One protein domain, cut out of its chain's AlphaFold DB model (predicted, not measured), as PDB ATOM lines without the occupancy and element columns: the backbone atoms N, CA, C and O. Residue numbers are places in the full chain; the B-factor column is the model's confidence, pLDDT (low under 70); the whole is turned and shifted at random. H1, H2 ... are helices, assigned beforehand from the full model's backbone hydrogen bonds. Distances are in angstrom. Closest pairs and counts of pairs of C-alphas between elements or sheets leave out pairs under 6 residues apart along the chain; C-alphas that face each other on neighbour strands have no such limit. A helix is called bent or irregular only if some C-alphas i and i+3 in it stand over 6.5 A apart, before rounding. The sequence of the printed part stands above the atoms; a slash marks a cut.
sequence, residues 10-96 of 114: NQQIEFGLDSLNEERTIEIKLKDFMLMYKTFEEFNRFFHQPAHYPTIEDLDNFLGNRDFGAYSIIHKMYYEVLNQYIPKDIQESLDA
ATOM      1  N   ASN A  10     -40.485  42.469  19.237       93.00
ATOM      2  CA  ASN A  10     -39.934  41.179  18.819       93.00
ATOM      3  C   ASN A  10     -41.040  40.176  18.486       93.00
ATOM      4  O   ASN A  10     -40.903  39.443  17.522       93.00
ATOM      5  N   GLN A  11     -42.178  40.229  19.185       93.81
ATOM      6  CA  GLN A  11     -43.334  39.390  18.862       93.81
ATOM      7  C   GLN A  11     -43.820  39.596  17.424       93.81
ATOM      8  O   GLN A  11     -44.235  38.638  16.798       93.81
ATOM      9  N   GLN A  12     -43.739  40.819  16.888       93.69
ATOM     10  CA  GLN A  12     -44.114  41.109  15.500       93.69
ATOM     11  C   GLN A  12     -43.025  40.668  14.513       93.69
ATOM     12  O   GLN A  12     -43.331  40.166  13.443       93.69
ATOM     13  N   ILE A  13     -41.751  40.863  14.867       93.75
ATOM     14  CA  ILE A  13     -40.608  40.586  13.980       93.75
ATOM     15  C   ILE A  13     -40.312  39.083  13.871       93.75
ATOM     16  O   ILE A  13     -39.929  38.610  12.807       93.75
ATOM     17  N   GLU A  14     -40.443  38.347  14.973       95.38
ATOM     18  CA  GLU A  14     -40.073  36.929  15.074       95.38
ATOM     19  C   GLU A  14     -41.219  35.991  14.663       95.38
ATOM     20  O   GLU A  14     -41.006  34.794  14.474       95.38
ATOM     21  N   PHE A  15     -42.437  36.519  14.507       95.50
ATOM     22  CA  PHE A  15     -43.600  35.717  14.151       95.50
ATOM     23  C   PHE A  15     -43.431  35.044  12.788       95.50
ATOM     24  O   PHE A  15     -42.981  35.649  11.818       95.50
ATOM     25  N   GLY A  16     -43.789  33.763  12.718       94.81
ATOM     26  CA  GLY A  16     -43.710  32.978  11.489       94.81
ATOM     27  C   GLY A  16     -42.299  32.530  11.100       94.81
ATOM     28  O   GLY A  16     -42.185  31.665  10.232       94.81
ATOM     29  N   LEU A  17     -41.227  33.023  11.738       95.38
ATOM     30  CA  LEU A  17     -39.858  32.616  11.392       95.38
ATOM     31  C   LEU A  17     -39.610  31.119  11.632       95.38
ATOM     32  O   LEU A  17     -38.947  30.486  10.814       95.38
ATOM     33  N   ASP A  18     -40.227  30.530  12.659       95.25
ATOM     34  CA  ASP A  18     -40.149  29.087  12.956       95.25
ATOM     35  C   ASP A  18     -40.772  28.198  11.858       95.25
ATOM     36  O   ASP A  18     -40.572  26.984  11.844       95.25
ATOM     37  N   SER A  19     -41.545  28.775  10.929       93.31
ATOM     38  CA  SER A  19     -42.089  28.041   9.776       93.31
ATOM     39  C   SER A  19     -41.059  27.826   8.660       93.31
ATOM     40  O   SER A  19     -41.275  27.012   7.755       93.31
ATOM     41  N   LEU A  20     -39.937  28.549   8.708       94.50
ATOM     42  CA  LEU A  20     -38.879  28.478   7.713       94.50
ATOM     43  C   LEU A  20     -37.932  27.310   7.999       94.50
ATOM     44  O   LEU A  20     -37.639  26.962   9.137       94.50
ATOM     45  N   ASN A  21     -37.394  26.720   6.932       94.94
ATOM     46  CA  ASN A  21     -36.306  25.757   7.052       94.94
ATOM     47  C   ASN A  21     -34.998  26.490   7.410       94.94
ATOM     48  O   ASN A  21     -34.522  27.290   6.606       94.94
ATOM     49  N   GLU A  22     -34.411  26.169   8.566       93.88
ATOM     50  CA  GLU A  22     -33.190  26.791   9.108       93.88
ATOM     51  C   GLU A  22     -31.967  26.706   8.174       93.88
ATOM     52  O   GLU A  22     -31.120  27.595   8.173       93.88
ATOM     53  N   GLU A  23     -31.888  25.671   7.333       96.50
ATOM     54  CA  GLU A  23     -30.769  25.458   6.403       96.50
ATOM     55  C   GLU A  23     -30.993  26.131   5.039       96.50
ATOM     56  O   GLU A  23     -30.129  26.105   4.156       96.50
ATOM     57  N   ARG A  24     -32.176  26.716   4.812       96.94
ATOM     58  CA  ARG A  24     -32.497  27.370   3.545       96.94
ATOM     59  C   ARG A  24     -31.802  28.727   3.467       96.94
ATOM     60  O   ARG A  24     -32.134  29.658   4.188       96.94
ATOM     61  N   THR A  25     -30.916  28.874   2.488       96.62
ATOM     62  CA  THR A  25     -30.211  30.135   2.221       96.62
ATOM     63  C   THR A  25     -30.727  30.843   0.970       96.62
ATOM     64  O   THR A  25     -31.189  30.200   0.025       96.62
ATOM     65  N   ILE A  26     -30.549  32.164   0.923       96.81
ATOM     66  CA  ILE A  26     -30.686  32.987  -0.286       96.81
ATOM     67  C   ILE A  26     -29.345  33.658  -0.609       96.81
ATOM     68  O   ILE A  26     -28.569  33.967   0.295       96.81
ATOM     69  N   GLU A  27     -29.065  33.891  -1.891       97.00
ATOM     70  CA  GLU A  27     -27.882  34.640  -2.329       97.00
ATOM     71  C   GLU A  27     -28.254  36.102  -2.593       97.00
ATOM     72  O   GLU A  27     -29.249  36.391  -3.258       97.00
ATOM     73  N   ILE A  28     -27.431  37.027  -2.099       97.31
ATOM     74  CA  ILE A  28     -27.619  38.469  -2.282       97.31
ATOM     75  C   ILE A  28     -26.367  39.108  -2.877       97.31
ATOM     76  O   ILE A  28     -25.239  38.700  -2.591       97.31
ATOM     77  N   LYS A  29     -26.535  40.162  -3.686       98.12
ATOM     78  CA  LYS A  29     -25.388  40.925  -4.199       98.12
ATOM     79  C   LYS A  29     -24.667  41.592  -3.032       98.12
ATOM     80  O   LYS A  29     -25.292  42.267  -2.216       98.12
ATOM     81  N   LEU A  30     -23.334  41.529  -3.024       98.12
ATOM     82  CA  LEU A  30     -22.511  42.170  -1.989       98.12
ATOM     83  C   LEU A  30     -22.830  43.664  -1.816       98.12
ATOM     84  O   LEU A  30     -22.863  44.163  -0.698       98.12
ATOM     85  N   LYS A  31     -23.091  44.388  -2.910       97.75
ATOM     86  CA  LYS A  31     -23.452  45.812  -2.846       97.75
ATOM     87  C   LYS A  31     -24.736  46.048  -2.042       97.75
ATOM     88  O   LYS A  31     -24.795  46.994  -1.263       97.75
ATOM     89  N   ASP A  32     -25.729  45.186  -2.225       97.62
ATOM     90  CA  ASP A  32     -27.031  45.300  -1.571       97.62
ATOM     91  C   ASP A  32     -26.919  44.877  -0.101       97.62
ATOM     92  O   ASP A  32     -27.446  45.557   0.777       97.62
ATOM     93  N   PHE A  33     -26.113  43.847   0.189       97.44
ATOM     94  CA  PHE A  33     -25.708  43.521   1.557       97.44
ATOM     95  C   PHE A  33     -25.043  44.704   2.266       97.44
ATOM     96  O   PHE A  33     -25.428  45.068   3.374       97.44
ATOM     97  N   MET A  34     -24.069  45.343   1.616       98.12
ATOM     98  CA  MET A  34     -23.367  46.488   2.193       98.12
ATOM     99  C   MET A  34     -24.293  47.688   2.408       98.12
ATOM    100  O   MET A  34     -24.105  48.413   3.382       98.12
ATOM    101  N   LEU A  35     -25.300  47.894   1.552       97.06
ATOM    102  CA  LEU A  35     -26.327  48.915   1.771       97.06
ATOM    103  C   LEU A  35     -27.115  48.640   3.061       97.06
ATOM    104  O   LEU A  35     -27.256  49.548   3.880       97.06
ATOM    105  N   MET A  36     -27.564  47.399   3.273       96.75
ATOM    106  CA  MET A  36     -28.247  47.000   4.512       96.75
ATOM    107  C   MET A  36     -27.352  47.195   5.733       96.75
ATOM    108  O   MET A  36     -27.736  47.876   6.682       96.75
ATOM    109  N   TYR A  37     -26.129  46.665   5.677       97.81
ATOM    110  CA  TYR A  37     -25.165  46.757   6.769       97.81
ATOM    111  C   TYR A  37     -24.896  48.211   7.167       97.81
ATOM    112  O   TYR A  37     -24.978  48.562   8.342       97.81
ATOM    113  N   LYS A  38     -24.607  49.084   6.194       98.00
ATOM    114  CA  LYS A  38     -24.323  50.503   6.451       98.00
ATOM    115  C   LYS A  38     -25.550  51.262   6.955       98.00
ATOM    116  O   LYS A  38     -25.386  52.173   7.758       98.00
ATOM    117  N   THR A  39     -26.750  50.876   6.521       97.19
ATOM    118  CA  THR A  39     -28.000  51.442   7.044       97.19
ATOM    119  C   THR A  39     -28.147  51.095   8.524       97.19
ATOM    120  O   THR A  39     -28.257  51.997   9.350       97.19
ATOM    121  N   PHE A  40     -28.047  49.815   8.897       97.56
ATOM    122  CA  PHE A  40     -28.142  49.407  10.302       97.56
ATOM    123  C   PHE A  40     -26.998  49.939  11.170       97.56
ATOM    124  O   PHE A  40     -27.227  50.273  12.328       97.56
ATOM    125  N   GLU A  41     -25.785  50.072  10.627       98.06
ATOM    126  CA  GLU A  41     -24.665  50.698  11.335       98.06
ATOM    127  C   GLU A  41     -24.988  52.143  11.734       98.06
ATOM    128  O   GLU A  41     -24.683  52.543  12.856       98.06
ATOM    129  N   GLU A  42     -25.623  52.918  10.850       97.81
ATOM    130  CA  GLU A  42     -25.969  54.310  11.142       97.81
ATOM    131  C   GLU A  42     -27.136  54.423  12.124       97.81
ATOM    132  O   GLU A  42     -27.078  55.233  13.047       97.81
ATOM    133  N   PHE A  43     -28.146  53.559  12.007       97.69
ATOM    134  CA  PHE A  43     -29.198  53.451  13.022       97.69
ATOM    135  C   PHE A  43     -28.613  53.092  14.386       97.69
ATOM    136  O   PHE A  43     -28.923  53.741  15.382       97.69
ATOM    137  N   ASN A  44     -27.721  52.101  14.433       97.75
ATOM    138  CA  ASN A  44     -27.058  51.724  15.670       97.75
ATOM    139  C   ASN A  44     -26.239  52.897  16.213       97.75
ATOM    140  O   ASN A  44     -26.386  53.229  17.377       97.75
ATOM    141  N   ARG A  45     -25.447  53.593  15.384       97.19
ATOM    142  CA  ARG A  45     -24.699  54.793  15.797       97.19
ATOM    143  C   ARG A  45     -25.622  55.846  16.405       97.19
ATOM    144  O   ARG A  45     -25.316  56.343  17.487       97.19
ATOM    145  N   PHE A  46     -26.723  56.170  15.731       97.88
ATOM    146  CA  PHE A  46     -27.674  57.178  16.181       97.88
ATOM    147  C   PHE A  46     -28.295  56.779  17.524       97.88
ATOM    148  O   PHE A  46     -28.134  57.507  18.498       97.88
ATOM    149  N   PHE A  47     -28.873  55.579  17.623       97.00
ATOM    150  CA  PHE A  47     -29.558  55.094  18.828       97.00
ATOM    151  C   PHE A  47     -28.628  54.597  19.950       97.00
ATOM    152  O   PHE A  47     -29.092  54.338  21.058       97.00
ATOM    153  N   HIS A  48     -27.318  54.480  19.709       96.50
ATOM    154  CA  HIS A  48     -26.365  53.968  20.700       96.50
ATOM    155  C   HIS A  48     -26.208  54.887  21.919       96.50
ATOM    156  O   HIS A  48     -25.919  54.403  23.013       96.50
ATOM    157  N   GLN A  49     -26.357  56.204  21.745       95.62
ATOM    158  CA  GLN A  49     -26.190  57.183  22.820       95.62
ATOM    159  C   GLN A  49     -27.333  58.202  22.784       95.62
ATOM    160  O   GLN A  49     -27.433  58.937  21.804       95.62
ATOM    161  N   PRO A  50     -28.130  58.350  23.860       96.00
ATOM    162  CA  PRO A  50     -29.190  59.361  23.934       96.00
ATOM    163  C   PRO A  50     -28.720  60.796  23.666       96.00
ATOM    164  O   PRO A  50     -29.496  61.637  23.228       96.00
ATOM    165  N   ALA A  51     -27.431  61.075  23.880       96.38
ATOM    166  CA  ALA A  51     -26.816  62.357  23.550       96.38
ATOM    167  C   ALA A  51     -26.836  62.696  22.044       96.38
ATOM    168  O   ALA A  51     -26.633  63.856  21.696       96.38
ATOM    169  N   HIS A  52     -27.063  61.723  21.156       96.00
ATOM    170  CA  HIS A  52     -27.218  61.958  19.717       96.00
ATOM    171  C   HIS A  52     -28.624  62.451  19.334       96.00
ATOM    172  O   HIS A  52     -28.792  62.989  18.246       96.00
ATOM    173  N   TYR A  53     -29.615  62.273  20.213       97.19
ATOM    174  CA  TYR A  53     -31.012  62.649  19.989       97.19
ATOM    175  C   TYR A  53     -31.646  63.229  21.265       97.19
ATOM    176  O   TYR A  53     -32.598  62.668  21.814       97.19
ATOM    177  N   PRO A  54     -31.107  64.342  21.795       97.38
ATOM    178  CA  PRO A  54     -31.588  64.921  23.048       97.38
ATOM    179  C   PRO A  54     -33.037  65.419  22.973       97.38
ATOM    180  O   PRO A  54     -33.681  65.568  24.014       97.38
ATOM    181  N   THR A  55     -33.555  65.691  21.774       97.94
ATOM    182  CA  THR A  55     -34.915  66.185  21.556       97.94
ATOM    183  C   THR A  55     -35.696  65.307  20.583       97.94
ATOM    184  O   THR A  55     -35.138  64.544  19.796       97.94
ATOM    185  N   ILE A  56     -37.025  65.446  20.609       96.75
ATOM    186  CA  ILE A  56     -37.895  64.805  19.615       96.75
ATOM    187  C   ILE A  56     -37.633  65.337  18.197       96.75
ATOM    188  O   ILE A  56     -37.762  64.593  17.236       96.75
ATOM    189  N   GLU A  57     -37.188  66.589  18.069       97.50
ATOM    190  CA  GLU A  57     -36.840  67.183  16.777       97.50
ATOM    191  C   GLU A  57     -35.620  66.489  16.151       97.50
ATOM    192  O   GLU A  57     -35.577  66.299  14.940       97.50
ATOM    193  N   ASP A  58     -34.656  66.031  16.956       97.81
ATOM    194  CA  ASP A  58     -33.517  65.247  16.458       97.81
ATOM    195  C   ASP A  58     -33.966  63.890  15.895       97.81
ATOM    196  O   ASP A  58     -33.449  63.439  14.872       97.81
ATOM    197  N   LEU A  59     -34.958  63.259  16.537       96.75
ATOM    198  CA  LEU A  59     -35.584  62.029  16.042       96.75
ATOM    199  C   LEU A  59     -36.315  62.279  14.723       96.75
ATOM    200  O   LEU A  59     -36.100  61.532  13.767       96.75
ATOM    201  N   ASP A  60     -37.125  63.335  14.654       97.00
ATOM    202  CA  ASP A  60     -37.869  63.702  13.446       97.00
ATOM    203  C   ASP A  60     -36.922  64.053  12.287       97.00
ATOM    204  O   ASP A  60     -37.137  63.617  11.154       97.00
ATOM    205  N   ASN A  61     -35.832  64.773  12.561       96.81
ATOM    206  CA  ASN A  61     -34.818  65.128  11.567       96.81
ATOM    207  C   ASN A  61     -34.043  63.907  11.058       96.81
ATOM    208  O   ASN A  61     -33.757  63.813   9.861       96.81
ATOM    209  N   PHE A  62     -33.692  62.974  11.949       97.94
ATOM    210  CA  PHE A  62     -32.983  61.755  11.569       97.94
ATOM    211  C   PHE A  62     -33.885  60.796  10.795       97.94
ATOM    212  O   PHE A  62     -33.524  60.365   9.699       97.94
ATOM    213  N   LEU A  63     -35.056  60.460  11.343       97.56
ATOM    214  CA  LEU A  63     -35.981  59.507  10.729       97.56
ATOM    215  C   LEU A  63     -36.568  60.068   9.435       97.56
ATOM    216  O   LEU A  63     -36.609  59.353   8.431       97.56
ATOM    217  N   GLY A  64     -36.967  61.340   9.433       97.06
ATOM    218  CA  GLY A  64     -37.627  61.981   8.306       97.06
ATOM    219  C   GLY A  64     -38.931  61.281   7.922       97.06
ATOM    220  O   GLY A  64     -39.749  60.924   8.769       97.06
ATOM    221  N   ASN A  65     -39.152  61.099   6.624       96.25
ATOM    222  CA  ASN A  65     -40.342  60.453   6.078       96.25
ATOM    223  C   ASN A  65     -40.000  59.635   4.819       96.25
ATOM    224  O   ASN A  65     -38.859  59.232   4.613       96.25
ATOM    225  N   ARG A  66     -41.001  59.307   3.993       94.88
ATOM    226  CA  ARG A  66     -40.793  58.512   2.772       94.88
ATOM    227  C   ARG A  66     -39.813  59.170   1.791       94.88
ATOM    228  O   ARG A  66     -39.127  58.457   1.064       94.88
ATOM    229  N   ASP A  67     -39.747  60.497   1.777       95.81
ATOM    230  CA  ASP A  67     -39.035  61.276   0.765       95.81
ATOM    231  C   ASP A  67     -37.653  61.763   1.238       95.81
ATOM    232  O   ASP A  67     -36.798  62.069   0.407       95.81
ATOM    233  N   PHE A  68     -37.403  61.827   2.551       95.12
ATOM    234  CA  PHE A  68     -36.101  62.208   3.116       95.12
ATOM    235  C   PHE A  68     -35.824  61.545   4.472       95.12
ATOM    236  O   PHE A  68     -36.732  61.055   5.131       95.12
ATOM    237  N   GLY A  69     -34.565  61.571   4.919       96.69
ATOM    238  CA  GLY A  69     -34.155  61.000   6.207       96.69
ATOM    239  C   GLY A  69     -33.952  59.485   6.163       96.69
ATOM    240  O   GLY A  69     -34.020  58.848   5.108       96.69
ATOM    241  N   ALA A  70     -33.663  58.897   7.315       97.31
ATOM    242  CA  ALA A  70     -33.292  57.496   7.450       97.31
ATOM    243  C   ALA A  70     -34.434  56.538   7.050       97.31
ATOM    244  O   ALA A  70     -34.175  55.473   6.479       97.31
ATOM    245  N   TYR A  71     -35.698  56.932   7.250       97.38
ATOM    246  CA  TYR A  71     -36.854  56.146   6.816       97.38
ATOM    247  C   TYR A  71     -36.967  56.061   5.288       97.38
ATOM    248  O   TYR A  71     -37.302  54.997   4.775       97.38
ATOM    249  N   SER A  72     -36.608  57.110   4.541       97.31
ATOM    250  CA  SER A  72     -36.589  57.060   3.068       97.31
ATOM    251  C   SER A  72     -35.627  55.986   2.535       97.31
ATOM    252  O   SER A  72     -35.920  55.298   1.553       97.31
ATOM    253  N   ILE A  73     -34.505  55.776   3.236       97.19
ATOM    254  CA  ILE A  73     -33.510  54.749   2.914       97.19
ATOM    255  C   ILE A  73     -34.077  53.360   3.214       97.19
ATOM    256  O   ILE A  73     -34.013  52.491   2.346       97.19
ATOM    257  N   ILE A  74     -34.675  53.159   4.396       97.06
ATOM    258  CA  ILE A  74     -35.325  51.888   4.759       97.06
ATOM    259  C   ILE A  74     -36.448  51.555   3.781       97.06
ATOM    260  O   ILE A  74     -36.491  50.441   3.271       97.06
ATOM    261  N   HIS A  75     -37.321  52.516   3.478       96.38
ATOM    262  CA  HIS A  75     -38.434  52.338   2.551       96.38
ATOM    263  C   HIS A  75     -37.933  51.867   1.183       96.38
ATOM    264  O   HIS A  75     -38.413  50.871   0.643       96.38
ATOM    265  N   LYS A  76     -36.932  52.557   0.624       95.25
ATOM    266  CA  LYS A  76     -36.324  52.167  -0.650       95.25
ATOM    267  C   LYS A  76     -35.683  50.782  -0.572       95.25
ATOM    268  O   LYS A  76     -35.880  49.957  -1.457       95.25
ATOM    269  N   MET A  77     -34.915  50.523   0.480       96.62
ATOM    270  CA  MET A  77     -34.245  49.244   0.686       96.62
ATOM    271  C   MET A  77     -35.249  48.093   0.788       96.62
ATOM    272  O   MET A  77     -35.040  47.067   0.156       96.62
ATOM    273  N   TYR A  78     -36.350  48.272   1.511       95.75
ATOM    274  CA  TYR A  78     -37.404  47.273   1.657       95.75
ATOM    275  C   TYR A  78     -38.066  46.949   0.311       95.75
ATOM    276  O   TYR A  78     -38.011  45.808  -0.147       95.75
ATOM    277  N   TYR A  79     -38.614  47.959  -0.372       94.25
ATOM    278  CA  TYR A  79     -39.420  47.736  -1.575       94.25
ATOM    279  C   TYR A  79     -38.608  47.484  -2.850       94.25
ATOM    280  O   TYR A  79     -39.063  46.746  -3.722       94.25
ATOM    281  N   GLU A  80     -37.428  48.089  -2.996       93.38
ATOM    282  CA  GLU A  80     -36.654  48.014  -4.245       93.38
ATOM    283  C   GLU A  80     -35.470  47.047  -4.168       93.38
ATOM    284  O   GLU A  80     -35.059  46.511  -5.196       93.38
ATOM    285  N   VAL A  81     -34.898  46.827  -2.977       95.69
ATOM    286  CA  VAL A  81     -33.670  46.030  -2.823       95.69
ATOM    287  C   VAL A  81     -33.962  44.663  -2.225       95.69
ATOM    288  O   VAL A  81     -33.614  43.661  -2.839       95.69
ATOM    289  N   LEU A  82     -34.594  44.598  -1.057       95.06
ATOM    290  CA  LEU A  82     -34.890  43.350  -0.354       95.06
ATOM    291  C   LEU A  82     -35.926  42.513  -1.095       95.06
ATOM    292  O   LEU A  82     -35.720  41.315  -1.269       95.06
ATOM    293  N   ASN A  83     -36.975  43.156  -1.609       93.88
ATOM    294  CA  ASN A  83     -38.054  42.483  -2.326       93.88
ATOM    295  C   ASN A  83     -37.564  41.628  -3.513       93.88
ATOM    296  O   ASN A  83     -38.148  40.599  -3.824       93.88
ATOM    297  N   GLN A  84     -36.448  42.005  -4.155       95.38
ATOM    298  CA  GLN A  84     -35.889  41.246  -5.284       95.38
ATOM    299  C   GLN A  84     -35.277  39.890  -4.868       95.38
ATOM    300  O   GLN A  84     -35.030  39.046  -5.729       95.38
ATOM    301  N   TYR A  85     -34.977  39.708  -3.578       96.62
ATOM    302  CA  TYR A  85     -34.344  38.507  -3.024       96.62
ATOM    303  C   TYR A  85     -35.332  37.575  -2.321       96.62
ATOM    304  O   TYR A  85     -34.938  36.481  -1.914       96.62
ATOM    305  N   ILE A  86     -36.597  37.984  -2.180       95.38
ATOM    306  CA  ILE A  86     -37.640  37.155  -1.576       95.38
ATOM    307  C   ILE A  86     -37.958  35.997  -2.537       95.38
ATOM    308  O   ILE A  86     -38.328  36.233  -3.691       95.38
ATOM    309  N   PRO A  87     -37.807  34.731  -2.105       96.38
ATOM    310  CA  PRO A  87     -38.187  33.587  -2.925       96.38
ATOM    311  C   PRO A  87     -39.684  33.595  -3.249       96.38
ATOM    312  O   PRO A  87     -40.496  34.008  -2.428       96.38
ATOM    313  N   LYS A  88     -40.068  33.088  -4.427       95.56
ATOM    314  CA  LYS A  88     -41.458  33.161  -4.915       95.56
ATOM    315  C   LYS A  88     -42.481  32.546  -3.956       95.56
ATOM    316  O   LYS A  88     -43.540  33.120  -3.772       95.56
ATOM    317  N   ASP A  89     -42.160  31.412  -3.346       94.62
ATOM    318  CA  ASP A  89     -43.019  30.741  -2.365       94.62
ATOM    319  C   ASP A  89     -43.205  31.564  -1.079       94.62
ATOM    320  O   ASP A  89     -44.283  31.559  -0.495       94.62
ATOM    321  N   ILE A  90     -42.182  32.321  -0.667       95.88
ATOM    322  CA  ILE A  90     -42.292  33.257   0.458       95.88
ATOM    323  C   ILE A  90     -43.113  34.480   0.052       95.88
ATOM    324  O   ILE A  90     -43.975  34.903   0.812       95.88
ATOM    325  N   GLN A  91     -42.897  35.014  -1.154       94.38
ATOM    326  CA  GLN A  91     -43.691  36.125  -1.684       94.38
ATOM    327  C   GLN A  91     -45.180  35.759  -1.757       94.38
ATOM    328  O   GLN A  91     -46.019  36.517  -1.291       94.38
ATOM    329  N   GLU A  92     -45.501  34.572  -2.277       94.56
ATOM    330  CA  GLU A  92     -46.872  34.051  -2.330       94.56
ATOM    331  C   GLU A  92     -47.491  33.921  -0.936       94.56
ATOM    332  O   GLU A  92     -48.672  34.209  -0.772       94.56
ATOM    333  N   SER A  93     -46.702  33.526   0.068       93.56
ATOM    334  CA  SER A  93     -47.166  33.488   1.453       93.56
ATOM    335  C   SER A  93     -47.411  34.882   2.027       93.56
ATOM    336  O   SER A  93     -48.375  35.040   2.761       93.56
ATOM    337  N   LEU A  94     -46.555  35.865   1.734       92.56
ATOM    338  CA  LEU A  94     -46.705  37.247   2.211       92.56
ATOM    339  C   LEU A  94     -47.905  37.962   1.573       92.56
ATOM    340  O   LEU A  94     -48.484  38.845   2.195       92.56
ATOM    341  N   ASP A  95     -48.268  37.591   0.345       92.38
ATOM    342  CA  ASP A  95     -49.398  38.173  -0.387       92.38
ATOM    343  C   ASP A  95     -50.753  37.513  -0.041       92.38
ATOM    344  O   ASP A  95     -51.791  37.943  -0.551       92.38
ATOM    345  N   ALA A  96     -50.764  36.456   0.779       92.50
ATOM    346  CA  ALA A  96     -51.979  35.752   1.186       92.50
ATOM    347  C   ALA A  96     -52.693  36.463   2.351       92.50
ATOM    348  O   ALA A  96     -52.045  36.937   3.280       92.50
TER     349      ALA A  96
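AT A GLANCE: This is residues 10 to 96 of the 114 residues of an uncharacterized protein of Flavobacterium sp. (UniProt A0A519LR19). Two long helices, H2 and H4, lie side by side and run opposite ways, making a narrow, open frame; the short H3 comes before H4 and meets it at a corner, as if lengthening that limb. At the other end of H4 the short H5 turns off, and residues 10 to 19, of which 10 to 13 belong to H1, stick out as a free arm. The printed part has 87 residues with five named helices, in the order H1, H2, H3, H4, H5, and no named strand; its class is all helix. It is loose, with a radius of gyration of the C-alphas of 15.8 A, and only just elongated, spanning 43 by 28 by 24 A.

HOW THE PARTS SIT: H1, residues 10 to 13, stands free. H2, residues 30 to 47, is apart from H1. H3, residues 56 to 63, is near H2, with their closest C-alphas 8.4 A apart. H4, residues 69 to 85, touches H3 only at the corner by their link; the closest C-alphas, those of Leu 63 and Ala 70, are 4.7 A apart. H3 and H4 run the same way at a shallow tilt of 32 degrees, only just short of steep. H2 touches H4 with its residues 32 to 39 alone; the closest C-alphas, those of Asp 32 and Val 81, are 6.8 A apart. H2 and H4 run opposite ways at a shallow tilt of 31 degrees. H4 has a kink of 30 degrees near residue 79; it is neither bent nor irregular, but only just: C-alphas 79 and 82 are 6.4 A apart. H5, residues 88 to 94, is apart from H1, H2, H3 and H4. Each O i to N i+4 pair is within hydrogen-bond range in H2, H3 and H5, against 8 of 13 in H4; H1 is too short for such a pair.

IN THESE COORDINATES: H1 begins at C-alpha 10, (-39.934, 41.179, 18.819), and measures 4.9 A from first to last C-alpha. H2 measures 25.5 A and begins at C-alpha 30, (-22.511, 42.170, -1.989). H3 measures 10.5 A, H4 24.3 A and H5 9.7 A. H5 ends at C-alpha 94, (-46.705, 37.247, 2.211).

THE WHOLE: The C-alphas of Pro 54 and Asp 89, the two farthest apart, are 44.1 A from each other. The printed part has no cut. The link from H1 to H2, residues 14 to 29, is long; H2 to H3 is short, and H3 to H4 and H4 to H5 are tight. The mean pLDDT of the printed part is 96.1, and no printed residue is under 70.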